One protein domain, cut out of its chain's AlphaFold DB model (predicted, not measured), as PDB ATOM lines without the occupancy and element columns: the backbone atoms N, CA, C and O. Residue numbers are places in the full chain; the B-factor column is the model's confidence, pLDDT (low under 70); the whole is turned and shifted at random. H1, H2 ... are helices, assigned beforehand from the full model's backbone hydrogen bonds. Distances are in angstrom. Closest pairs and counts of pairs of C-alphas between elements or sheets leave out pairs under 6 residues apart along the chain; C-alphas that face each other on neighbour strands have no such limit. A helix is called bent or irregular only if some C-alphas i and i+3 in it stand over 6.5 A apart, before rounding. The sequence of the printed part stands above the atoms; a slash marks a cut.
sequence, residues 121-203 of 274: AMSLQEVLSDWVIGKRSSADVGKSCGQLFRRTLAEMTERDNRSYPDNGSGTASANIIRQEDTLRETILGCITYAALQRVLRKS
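This is residues 121 to 203 of the 274 residues of an uncharacterized protein of Bacteroides ovatus CL03T12C18 (UniProt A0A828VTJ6). A long helical hairpin, H2 and H3, makes a narrow rod, and the short helix H1 packs on both of them in the half away from the loop that joins them. Together H1, H2 and H3 form a loose up-and-down bundle of three helices, with the free residues 165 to 171 sticking out at the end of the rod where H2 turns into H3. The printed part has 83 residues with three named helices in the order H1, H2, H3 and no named strand; its class is all helix, with 71 residues in the helices. The whole is loose, with a radius of gyration of the C-alphas of 16.4 A, and its C-alphas span 57 by 18 by 17 A along their three main axes.

The longest helix is H3, residues 171 to 203. H2, residues 138 to 163, touches H3 with residues 145 to 157 alone, and H3 touches H2 with residues 176 to 187 alone. Their closest C-alphas are those of Leu 153 and Glu 180, 7.1 A apart. H2 and H3 run opposite ways at a shallow tilt of 23 degrees and form a helical hairpin. H1, residues 121 to 132, touches H3, and H3 touches H1 with residues 186 to 198 alone; the closest C-alphas are those of Val 132 and Arg 198, 4.6 A apart. H1 and H3 run the same way at a shallow tilt of 29 degrees. H1 also touches H2, where residues 138 to 148 of H2 alone take part; the closest C-alphas are those of Leu 128 and Val 141, 6.5 A apart. H1 and H2 run opposite ways at a shallow tilt of 9 degrees and form a second helical hairpin. The three helices are an up-and-down bundle, each running against the one before it in the chain, and their packing is mostly aligned. In H2 every O i to N i+4 pair is within hydrogen-bond range, while in H1 6 of 8 such pairs are and in H3 27 of 29.

H3 runs from Thr 171 to Ser 203, 33 residues, and measures 49.3 A from first to last C-alpha. It begins at C-alpha 171, at (42.783, -58.616, -2.951), and ends at C-alpha 203, at (41.741, -25.751, 33.801). H2 runs from Ser 138 to Ser 163, 26 residues, and measures 37.9 A; its C-alpha 138 is at (36.219, -44.926, 31.623). H1 runs from Ala 121, whose C-alpha is at (33.121, -40.779, 14.313), to Val 132, 12 residues and 15.4 A. H1 is irregular, but only just: C-alphas 127 and 130 are 6.8 A apart, and its line is a rough one.

The outline is a rod, and the two C-alphas farthest apart are those of Asp 166 and Ser 203, at 57.8 A. The first and last printed C-alphas, those of Ala 121 and Ser 203, are 26.1 A apart. The printed part has no cut from residue 121 to residue 203. The link from H1 to H2, with 5 residues between them, is tight, and the link from H2 to H3, with 7 residues, is short. Residues 165 to 171, of which 171 belongs to H3, stand free. The mean pLDDT of the printed part is 81.2; residues 159 to 176, 18 in number, are under 70, where the model's confidence is low. By helix, the mean pLDDT is 90 for H1, 83 for H2 and 82 for H3.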
ATOM      1  N   ALA A 121      32.462 -41.822  13.523       82.75
ATOM      2  CA  ALA A 121      33.121 -40.779  14.313       82.75
ATOM      3  C   ALA A 121      32.161 -39.902  15.151       82.75
ATOM      4  O   ALA A 121      32.455 -39.632  16.312       82.75
ATOM      5  N   MET A 122      31.008 -39.490  14.613       84.38
ATOM      6  CA  MET A 122      29.983 -38.734  15.355       84.38
ATOM      7  C   MET A 122      29.358 -39.586  16.461       84.38
ATOM      8  O   MET A 122      29.248 -39.135  17.598       84.38
ATOM      9  N   SER A 123      29.037 -40.849  16.157       87.88
ATOM     10  CA  SER A 123      28.549 -41.809  17.157       87.88
ATOM     11  C   SER A 123      29.560 -42.009  18.296       87.88
ATOM     12  O   SER A 123      29.194 -42.094  19.469       87.88
ATOM     13  N   LEU A 124      30.859 -42.041  17.978       90.12
ATOM     14  CA  LEU A 124      31.921 -42.094  18.984       90.12
ATOM     15  C   LEU A 124      32.006 -40.820  19.825       90.12
ATOM     16  O   LEU A 124      32.150 -40.915  21.043       90.12
ATOM     17  N   GLN A 125      31.924 -39.645  19.200       88.75
ATOM     18  CA  GLN A 125      31.942 -38.362  19.907       88.75
ATOM     19  C   GLN A 125      30.773 -38.247  20.889       88.75
ATOM     20  O   GLN A 125      30.980 -37.847  22.034       88.75
ATOM     21  N   GLU A 126      29.575 -38.677  20.493       89.00
ATOM     22  CA  GLU A 126      28.406 -38.711  21.374       89.00
ATOM     23  C   GLU A 126      28.650 -39.618  22.588       89.00
ATOM     24  O   GLU A 126      28.489 -39.186  23.730       89.00
ATOM     25  N   VAL A 127      29.139 -40.844  22.363       91.88
ATOM     26  CA  VAL A 127      29.476 -41.790  23.441       91.88
ATOM     27  C   VAL A 127      30.514 -41.208  24.407       91.88
ATOM     28  O   VAL A 127      30.416 -41.421  25.620       91.88
ATOM     29  N   LEU A 128      31.505 -40.485  23.881       92.81
ATOM     30  CA  LEU A 128      32.605 -39.906  24.650       92.81
ATOM     31  C   LEU A 128      32.221 -38.608  25.374       92.81
ATOM     32  O   LEU A 128      32.824 -38.311  26.405       92.81
ATOM     33  N   SER A 129      31.217 -37.865  24.906       91.00
ATOM     34  CA  SER A 129      30.836 -36.547  25.438       91.00
ATOM     35  C   SER A 129      30.543 -36.554  26.949       91.00
ATOM     36  O   SER A 129      31.129 -35.778  27.709       91.00
ATOM     37  N   ASP A 130      29.730 -37.503  27.423       90.44
ATOM     38  CA  ASP A 130      29.414 -37.671  28.846       90.44
ATOM     39  C   ASP A 130      30.643 -38.065  29.677       90.44
ATOM     40  O   ASP A 130      30.767 -37.696  30.852       90.44
ATOM     41  N   TRP A 131      31.577 -38.807  29.080       94.31
ATOM     42  CA  TRP A 131      32.846 -39.125  29.727       94.31
ATOM     43  C   TRP A 131      33.745 -37.895  29.817       94.31
ATOM     44  O   TRP A 131      34.321 -37.670  30.881       94.31
ATOM     45  N   VAL A 132      33.814 -37.046  28.786       91.19
ATOM     46  CA  VAL A 132      34.593 -35.792  28.801       91.19
ATOM     47  C   VAL A 132      34.178 -34.913  29.980       91.19
ATOM     48  O   VAL A 132      35.030 -34.487  30.764       91.19
ATOM     49  N   ILE A 133      32.873 -34.738  30.196       88.44
ATOM     50  CA  ILE A 133      32.331 -33.930  31.304       88.44
ATOM     51  C   ILE A 133      32.292 -34.662  32.656       88.44
ATOM     52  O   ILE A 133      31.958 -34.060  33.674       88.44
ATOM     53  N   GLY A 134      32.679 -35.940  32.701       87.06
ATOM     54  CA  GLY A 134      32.802 -36.725  33.933       87.06
ATOM     55  C   GLY A 134      31.510 -37.335  34.460       87.06
ATOM     56  O   GLY A 134      31.503 -37.799  35.597       87.06
ATOM     57  N   LYS A 135      30.449 -37.380  33.651       89.31
ATOM     58  CA  LYS A 135      29.200 -38.083  33.979       89.31
ATOM     59  C   LYS A 135      29.315 -39.600  33.827       89.31
ATOM     60  O   LYS A 135      28.509 -40.328  34.398       89.31
ATOM     61  N   ARG A 136      30.300 -40.085  33.066       92.00
ATOM     62  CA  ARG A 136      30.489 -41.510  32.768       92.00
ATOM     63  C   ARG A 136      31.881 -41.997  33.163       92.00
ATOM     64  O   ARG A 136      32.844 -41.232  33.110       92.00
ATOM     65  N   SER A 137      31.999 -43.266  33.557       93.81
ATOM     66  CA  SER A 137      33.289 -43.884  33.888       93.81
ATOM     67  C   SER A 137      34.054 -44.313  32.628       93.81
ATOM     68  O   SER A 137      33.455 -44.588  31.584       93.81
ATOM     69  N   SER A 138      35.384 -44.424  32.727       93.69
ATOM     70  CA  SER A 138      36.219 -44.926  31.623       93.69
ATOM     71  C   SER A 138      35.874 -46.375  31.240       93.69
ATOM     72  O   SER A 138      35.987 -46.749  30.076       93.69
ATOM     73  N   ALA A 139      35.416 -47.188  32.198       94.56
ATOM     74  CA  ALA A 139      35.002 -48.567  31.942       94.56
ATOM     75  C   ALA A 139      33.708 -48.627  31.110       94.56
ATOM     76  O   ALA A 139      33.629 -49.372  30.129       94.56
ATOM     77  N   ASP A 140      32.712 -47.806  31.453       92.31
ATOM     78  CA  ASP A 140      31.417 -47.783  30.761       92.31
ATOM     79  C   ASP A 140      31.525 -47.210  29.347       92.31
ATOM     80  O   ASP A 140      30.899 -47.721  28.408       92.31
ATOM     81  N   VAL A 141      32.328 -46.152  29.181       93.62
ATOM     82  CA  VAL A 141      32.572 -45.566  27.861       93.62
ATOM     83  C   VAL A 141      33.399 -46.515  26.994       93.62
ATOM     84  O   VAL A 141      33.023 -46.762  25.853       93.62
ATOM     85  N   GLY A 142      34.425 -47.169  27.557       92.00
ATOM     86  CA  GLY A 142      35.230 -48.170  26.851       92.00
ATOM     87  C   GLY A 142      34.395 -49.354  26.354       92.00
ATOM     88  O   GLY A 142      34.547 -49.790  25.211       92.00
ATOM     89  N   LYS A 143      33.436 -49.825  27.164       94.38
ATOM     90  CA  LYS A 143      32.472 -50.854  26.741       94.38
ATOM     91  C   LYS A 143      31.614 -50.383  25.564       94.38
ATOM     92  O   LYS A 143      31.410 -51.158  24.631       94.38
ATOM     93  N   SER A 144      31.139 -49.140  25.602       93.12
ATOM     94  CA  SER A 144      30.278 -48.558  24.561       93.12
ATOM     95  C   SER A 144      31.036 -48.356  23.244       93.12
ATOM     96  O   SER A 144      30.582 -48.826  22.205       93.12
ATOM     97  N   CYS A 145      32.239 -47.776  23.300       92.12
ATOM     98  CA  CYS A 145      33.168 -47.656  22.174       92.12
ATOM     99  C   CYS A 145      33.463 -49.028  21.540       92.12
ATOM    100  O   CYS A 145      33.339 -49.200  20.329       92.12
ATOM    101  N   GLY A 146      33.778 -50.043  22.356       91.88
ATOM    102  CA  GLY A 146      34.048 -51.397  21.865       91.88
ATOM    103  C   GLY A 146      32.826 -52.098  21.258       91.88
ATOM    104  O   GLY A 146      32.968 -52.898  20.335       91.88
ATOM    105  N   GLN A 147      31.617 -51.818  21.754       92.25
ATOM    106  CA  GLN A 147      30.374 -52.313  21.152       92.25
ATOM    107  C   GLN A 147      30.102 -51.655  19.799       92.25
ATOM    108  O   GLN A 147      29.774 -52.366  18.851       92.25
ATOM    109  N   LEU A 148      30.287 -50.339  19.703       90.81
ATOM    110  CA  LEU A 148      30.115 -49.589  18.461       90.81
ATOM    111  C   LEU A 148      31.115 -50.048  17.388       90.81
ATOM    112  O   LEU A 148      30.725 -50.296  16.250       90.81
ATOM    113  N   PHE A 149      32.380 -50.264  17.770       90.50
ATOM    114  CA  PHE A 149      33.403 -50.826  16.885       90.50
ATOM    115  C   PHE A 149      33.003 -52.208  16.352       90.50
ATOM    116  O   PHE A 149      32.993 -52.422  15.145       90.50
ATOM    117  N   ARG A 150      32.611 -53.140  17.238       91.25
ATOM    118  CA  ARG A 150      32.195 -54.495  16.824       91.25
ATOM    119  C   ARG A 150      30.970 -54.485  15.913       91.25
ATOM    120  O   ARG A 150      30.925 -55.282  14.984       91.25
ATOM    121  N   ARG A 151      29.998 -53.604  16.174       89.00
ATOM    122  CA  ARG A 151      28.817 -53.436  15.315       89.00
ATOM    123  C   ARG A 151      29.232 -52.984  13.915       89.00
ATOM    124  O   ARG A 151      28.917 -53.659  12.945       89.00
ATOM    125  N   THR A 152      30.017 -51.914  13.842       86.44
ATOM    126  CA  THR A 152      30.473 -51.333  12.570       86.44
ATOM    127  C   THR A 152      31.314 -52.330  11.766       86.44
ATOM    128  O   THR A 152      31.137 -52.473  10.560       86.44
ATOM    129  N   LEU A 153      32.184 -53.089  12.438       86.06
ATOM    130  CA  LEU A 153      32.997 -54.129  11.807       86.06
ATOM    131  C   LEU A 153      32.149 -55.287  11.248       86.06
ATOM    132  O   LEU A 153      32.423 -55.793  10.155       86.06
ATOM    133  N   ALA A 154      31.110 -55.703  11.976       85.00
ATOM    134  CA  ALA A 154      30.187 -56.736  11.512       85.00
ATOM    135  C   ALA A 154      29.416 -56.273  10.265       85.00
ATOM    136  O   ALA A 154      29.336 -57.013   9.288       85.00
ATOM    137  N   GLU A 155      28.943 -55.026  10.246       82.06
ATOM    138  CA  GLU A 155      28.246 -54.439   9.092       82.06
ATOM    139  C   GLU A 155      29.136 -54.329   7.845       82.06
ATOM    140  O   GLU A 155      28.673 -54.573   6.727       82.06
ATOM    141  N   MET A 156      30.422 -54.001   8.019       75.19
ATOM    142  CA  MET A 156      31.405 -54.001   6.927       75.19
ATOM    143  C   MET A 156      31.585 -55.404   6.336       75.19
ATOM    144  O   MET A 156      31.570 -55.569   5.117       75.19
ATOM    145  N   THR A 157      31.679 -56.417   7.200       74.56
ATOM    146  CA  THR A 157      31.846 -57.822   6.793       74.56
ATOM    147  C   THR A 157      30.596 -58.363   6.081       74.56
ATOM    148  O   THR A 157      30.695 -59.087   5.090       74.56
ATOM    149  N   GLU A 158      29.399 -57.990   6.541       72.44
ATOM    150  CA  GLU A 158      28.128 -58.394   5.921       72.44
ATOM    151  C   GLU A 158      27.892 -57.751   4.549       72.44
ATOM    152  O   GLU A 158      27.335 -58.393   3.650       72.44
ATOM    153  N   ARG A 159      28.305 -56.491   4.371       64.81
ATOM    154  CA  ARG A 159      28.180 -55.771   3.097       64.81
ATOM    155  C   ARG A 159      29.043 -56.408   2.008       64.81
ATOM    156  O   ARG A 159      28.583 -56.515   0.875       64.81
ATOM    157  N   ASP A 160      30.235 -56.878   2.360       59.44
ATOM    158  CA  ASP A 160      31.165 -57.499   1.414       59.44
ATOM    159  C   ASP A 160      30.696 -58.899   0.970       59.44
ATOM    160  O   ASP A 160      30.659 -59.196  -0.226       59.44
ATOM    161  N   ASN A 161      30.172 -59.709   1.901       59.53
ATOM    162  CA  ASN A 161      29.582 -61.023   1.594       59.53
ATOM    163  C   ASN A 161      28.384 -60.957   0.626       59.53
ATOM    164  O   ASN A 161      28.093 -61.933  -0.065       59.53
ATOM    165  N   ARG A 162      27.665 -59.828   0.572       57.69
ATOM    166  CA  ARG A 162      26.563 -59.618  -0.384       57.69
ATOM    167  C   ARG A 162      27.035 -59.162  -1.765       57.69
ATOM    168  O   ARG A 162      26.268 -59.291  -2.716       57.69
ATOM    169  N   SER A 163      28.250 -58.629  -1.882       54.41
ATOM    170  CA  SER A 163      28.746 -58.026  -3.122       54.41
ATOM    171  C   SER A 163      29.445 -59.010  -4.063       54.41
ATOM    172  O   SER A 163      29.472 -58.734  -5.261       54.41
ATOM    173  N   TYR A 164      29.936 -60.162  -3.590       50.69
ATOM    174  CA  TYR A 164      30.596 -61.159  -4.446       50.69
ATOM    175  C   TYR A 164      30.390 -62.603  -3.953       50.69
ATOM    176  O   TYR A 164      31.150 -63.076  -3.107       50.69
ATOM    177  N   PRO A 165      29.427 -63.364  -4.505       50.59
ATOM    178  CA  PRO A 165      29.476 -64.810  -4.433       50.59
ATOM    179  C   PRO A 165      30.393 -65.294  -5.563       50.59
ATOM    180  O   PRO A 165      30.019 -65.274  -6.730       50.59
ATOM    181  N   ASP A 166      31.589 -65.733  -5.185       51.25
ATOM    182  CA  ASP A 166      32.483 -66.564  -5.998       51.25
ATOM    183  C   ASP A 166      33.329 -65.841  -7.072       51.25
ATOM    184  O   ASP A 166      32.976 -65.717  -8.243       51.25
ATOM    185  N   ASN A 167      34.511 -65.375  -6.657       40.09
ATOM    186  CA  ASN A 167      35.759 -65.630  -7.381       40.09
ATOM    187  C   ASN A 167      36.946 -65.302  -6.465       40.09
ATOM    188  O   ASN A 167      37.088 -64.184  -5.970       40.09
ATOM    189  N   GLY A 168      37.787 -66.302  -6.207       58.91
ATOM    190  CA  GLY A 168      38.913 -66.192  -5.282       58.91
ATOM    191  C   GLY A 168      39.974 -65.182  -5.722       58.91
ATOM    192  O   GLY A 168      40.315 -65.113  -6.897       58.91
ATOM    193  N   SER A 169      40.521 -64.428  -4.762       50.12
ATOM    194  CA  SER A 169      41.852 -63.797  -4.816       50.12
ATOM    195  C   SER A 169      42.069 -62.907  -3.582       50.12
ATOM    196  O   SER A 169      41.174 -62.167  -3.179       50.12
ATOM    197  N   GLY A 170      43.274 -62.925  -3.002       51.66
ATOM    198  CA  GLY A 170      43.670 -62.214  -1.771       51.66
ATOM    199  C   GLY A 170      43.558 -60.677  -1.768       51.66
ATOM    200  O   GLY A 170      43.925 -60.045  -0.782       51.66
ATOM    201  N   THR A 171      43.027 -60.062  -2.825       50.44
ATOM    202  CA  THR A 171      42.783 -58.616  -2.951       50.44
ATOM    203  C   THR A 171      41.587 -58.117  -2.127       50.44
ATOM    204  O   THR A 171      41.655 -57.010  -1.599       50.44
ATOM    205  N   ALA A 172      40.525 -58.919  -1.964       51.53
ATOM    206  CA  ALA A 172      39.373 -58.552  -1.123       51.53
ATOM    207  C   ALA A 172      39.754 -58.508   0.371       51.53
ATOM    208  O   ALA A 172      39.452 -57.547   1.075       51.53
ATOM    209  N   SER A 173      40.549 -59.490   0.815       60.59
ATOM    210  CA  SER A 173      41.086 -59.566   2.180       60.59
ATOM    211  C   SER A 173      41.965 -58.357   2.534       60.59
ATOM    212  O   SER A 173      41.813 -57.761   3.598       60.59
ATOM    213  N   ALA A 174      42.823 -57.912   1.609       61.50
ATOM    214  CA  ALA A 174      43.661 -56.732   1.824       61.50
ATOM    215  C   ALA A 174      42.850 -55.426   1.958       61.50
ATOM    216  O   ALA A 174      43.254 -54.531   2.697       61.50
ATOM    217  N   ASN A 175      41.711 -55.301   1.267       66.31
ATOM    218  CA  ASN A 175      40.845 -54.123   1.373       66.31
ATOM    219  C   ASN A 175      40.097 -54.085   2.718       66.31
ATOM    220  O   ASN A 175      40.029 -53.032   3.346       66.31
ATOM    221  N   ILE A 176      39.620 -55.241   3.197       68.81
ATOM    222  CA  ILE A 176      38.991 -55.379   4.520       68.81
ATOM    223  C   ILE A 176      39.967 -54.977   5.629       68.81
ATOM    224  O   ILE A 176      39.614 -54.173   6.488       68.81
ATOM    225  N   ILE A 177      41.206 -55.478   5.581       73.25
ATOM    226  CA  ILE A 177      42.233 -55.147   6.582       73.25
ATOM    227  C   ILE A 177      42.480 -53.629   6.619       73.25
ATOM    228  O   ILE A 177      42.489 -53.034   7.692       73.25
ATOM    229  N   ARG A 178      42.579 -52.970   5.454       75.00
ATOM    230  CA  ARG A 178      42.769 -51.508   5.375       75.00
ATOM    231  C   ARG A 178      41.579 -50.718   5.926       75.00
ATOM    232  O   ARG A 178      41.778 -49.690   6.573       75.00
ATOM    233  N   GLN A 179      40.352 -51.169   5.674       74.06
ATOM    234  CA  GLN A 179      39.148 -50.536   6.223       74.06
ATOM    235  C   GLN A 179      39.057 -50.714   7.741       74.06
ATOM    236  O   GLN A 179      38.695 -49.775   8.448       74.06
ATOM    237  N   GLU A 180      39.441 -51.884   8.250       82.50
ATOM    238  CA  GLU A 180      39.492 -52.146   9.684       82.50
ATOM    239  C   GLU A 180      40.548 -51.280  10.385       82.50
ATOM    240  O   GLU A 180      40.262 -50.697  11.432       82.50
ATOM    241  N   ASP A 181      41.735 -51.129   9.798       84.06
ATOM    242  CA  ASP A 181      42.775 -50.242  10.330       84.06
ATOM    243  C   ASP A 181      42.310 -48.783  10.356       84.06
ATOM    244  O   ASP A 181      42.465 -48.107  11.371       84.06
ATOM    245  N   THR A 182      41.609 -48.332   9.315       82.88
ATOM    246  CA  THR A 182      40.999 -46.988   9.285       82.88
ATOM    247  C   THR A 182      39.958 -46.812  10.404       82.88
ATOM    248  O   THR A 182      39.881 -45.764  11.053       82.88
ATOM    249  N   LEU A 183      39.157 -47.848  10.675       85.19
ATOM    250  CA  LEU A 183      38.174 -47.845  11.760       85.19
ATOM    251  C   LEU A 183      38.858 -47.782  13.138       85.19
ATOM    252  O   LEU A 183      38.409 -47.046  14.022       85.19
ATOM    253  N   ARG A 184      39.963 -48.521  13.311       88.75
ATOM    254  CA  ARG A 184      40.803 -48.492  14.519       88.75
ATOM    255  C   ARG A 184      41.447 -47.123  14.725       88.75
ATOM    256  O   ARG A 184      41.395 -46.588  15.829       88.75
ATOM    257  N   GLU A 185      42.008 -46.529  13.680       87.88
ATOM    258  CA  GLU A 185      42.575 -45.180  13.738       87.88
ATOM    259  C   GLU A 185      41.516 -44.153  14.142       87.88
ATOM    260  O   GLU A 185      41.761 -43.325  15.018       87.88
ATOM    261  N   THR A 186      40.304 -44.265  13.595       88.00
ATOM    262  CA  THR A 186      39.195 -43.361  13.928       88.00
ATOM    263  C   THR A 186      38.812 -43.455  15.405       88.00
ATOM    264  O   THR A 186      38.728 -42.433  16.086       88.00
ATOM    265  N   ILE A 187      38.614 -44.668  15.941       91.62
ATOM    266  CA  ILE A 187      38.234 -44.833  17.353       91.62
ATOM    267  C   ILE A 187      39.336 -44.367  18.303       91.62
ATOM    268  O   ILE A 187      39.047 -43.681  19.285       91.62
ATOM    269  N   LEU A 188      40.596 -44.679  17.991       92.81
ATOM    270  CA  LEU A 188      41.744 -44.231  18.775       92.81
ATOM    271  C   LEU A 188      41.888 -42.707  18.725       92.81
ATOM    272  O   LEU A 188      42.110 -42.089  19.768       92.81
ATOM    273  N   GLY A 189      41.698 -42.093  17.557       90.38
ATOM    274  CA  GLY A 189      41.713 -40.643  17.378       90.38
ATOM    275  C   GLY A 189      40.630 -39.948  18.201       90.38
ATOM    276  O   GLY A 189      40.937 -39.035  18.968       90.38
ATOM    277  N   CYS A 190      39.381 -40.424  18.131       89.56
ATOM    278  CA  CYS A 190      38.274 -39.872  18.919       89.56
ATOM    279  C   CYS A 190      38.524 -39.986  20.430       89.56
ATOM    280  O   CYS A 190      38.299 -39.021  21.160       89.56
ATOM    281  N   ILE A 191      39.015 -41.136  20.905       93.06
ATOM    282  CA  ILE A 191      39.337 -41.339  22.327       93.06
ATOM    283  C   ILE A 191      40.478 -40.415  22.764       93.06
ATOM    284  O   ILE A 191      40.390 -39.804  23.827       93.06
ATOM    285  N   THR A 192      41.528 -40.290  21.950       92.62
ATOM    286  CA  THR A 192      42.679 -39.420  22.238       92.62
ATOM    287  C   THR A 192      42.244 -37.961  22.339       92.62
ATOM    288  O   THR A 192      42.571 -37.280  23.310       92.62
ATOM    289  N   TYR A 193      41.432 -37.501  21.388       90.69
ATOM    290  CA  TYR A 193      40.874 -36.155  21.403       90.69
ATOM    291  C   TYR A 193      39.983 -35.916  22.631       90.69
ATOM    292  O   TYR A 193      40.186 -34.947  23.359       90.69
ATOM    293  N   ALA A 194      39.069 -36.839  22.940       91.50
ATOM    294  CA  ALA A 194      38.223 -36.753  24.130       91.50
ATOM    295  C   ALA A 194      39.042 -36.746  25.435       91.50
ATOM    296  O   ALA A 194      38.691 -36.063  26.400       91.50
ATOM    297  N   ALA A 195      40.155 -37.482  25.490       92.69
ATOM    298  CA  ALA A 195      41.047 -37.480  26.644       92.69
ATOM    299  C   ALA A 195      41.709 -36.107  26.841       92.69
ATOM    300  O   ALA A 195      41.706 -35.595  27.963       92.69
ATOM    301  N   LEU A 196      42.201 -35.487  25.761       90.50
ATOM    302  CA  LEU A 196      42.730 -34.119  25.789       90.50
ATOM    303  C   LEU A 196      41.660 -33.137  26.260       90.50
ATOM    304  O   LEU A 196      41.876 -32.419  27.233       90.50
ATOM    305  N   GLN A 197      40.471 -33.184  25.656       90.56
ATOM    306  CA  GLN A 197      39.332 -32.353  26.043       90.56
ATOM    307  C   GLN A 197      38.995 -32.477  27.532       90.56
ATOM    308  O   GLN A 197      38.730 -31.479  28.204       90.56
ATOM    309  N   ARG A 198      39.013 -33.701  28.068       90.06
ATOM    310  CA  ARG A 198      38.729 -33.981  29.479       90.06
ATOM    311  C   ARG A 198      39.788 -33.407  30.416       90.06
ATOM    312  O   ARG A 198      39.441 -32.936  31.501       90.06
ATOM    313  N   VAL A 199      41.061 -33.480  30.037       90.00
ATOM    314  CA  VAL A 199      42.169 -32.910  30.818       90.00
ATOM    315  C   VAL A 199      42.114 -31.386  30.773       90.00
ATOM    316  O   VAL A 199      42.106 -30.775  31.840       90.00
ATOM    317  N   LEU A 200      41.970 -30.792  29.585       88.88
ATOM    318  CA  LEU A 200      41.846 -29.342  29.386       88.88
ATOM    319  C   LEU A 200      40.703 -28.758  30.213       88.88
ATOM    320  O   LEU A 200      40.876 -27.758  30.906       88.88
ATOM    321  N   ARG A 201      39.555 -29.446  30.252       85.62
ATOM    322  CA  ARG A 201      38.387 -29.024  31.033       85.62
ATOM    323  C   ARG A 201      38.703 -28.814  32.520       85.62
ATOM    324  O   ARG A 201      37.973 -28.079  33.179       85.62
ATOM    325  N   LYS A 202      39.747 -29.424  33.095       86.00
ATOM    326  CA  LYS A 202      40.129 -29.178  34.501       86.00
ATOM    327  C   LYS A 202      40.577 -27.734  34.739       86.00
ATOM    328  O   LYS A 202      40.274 -27.201  35.799       86.00
ATOM    329  N   SER A 203      41.192 -27.109  33.739       85.94
ATOM    330  CA  SER A 203      41.741 -25.751  33.801       85.94
ATOM    331  C   SER A 203      40.743 -24.650  33.436       85.94
ATOM    332  O   SER A 203      41.076 -23.468  33.441       85.94
TER     333      SER A 203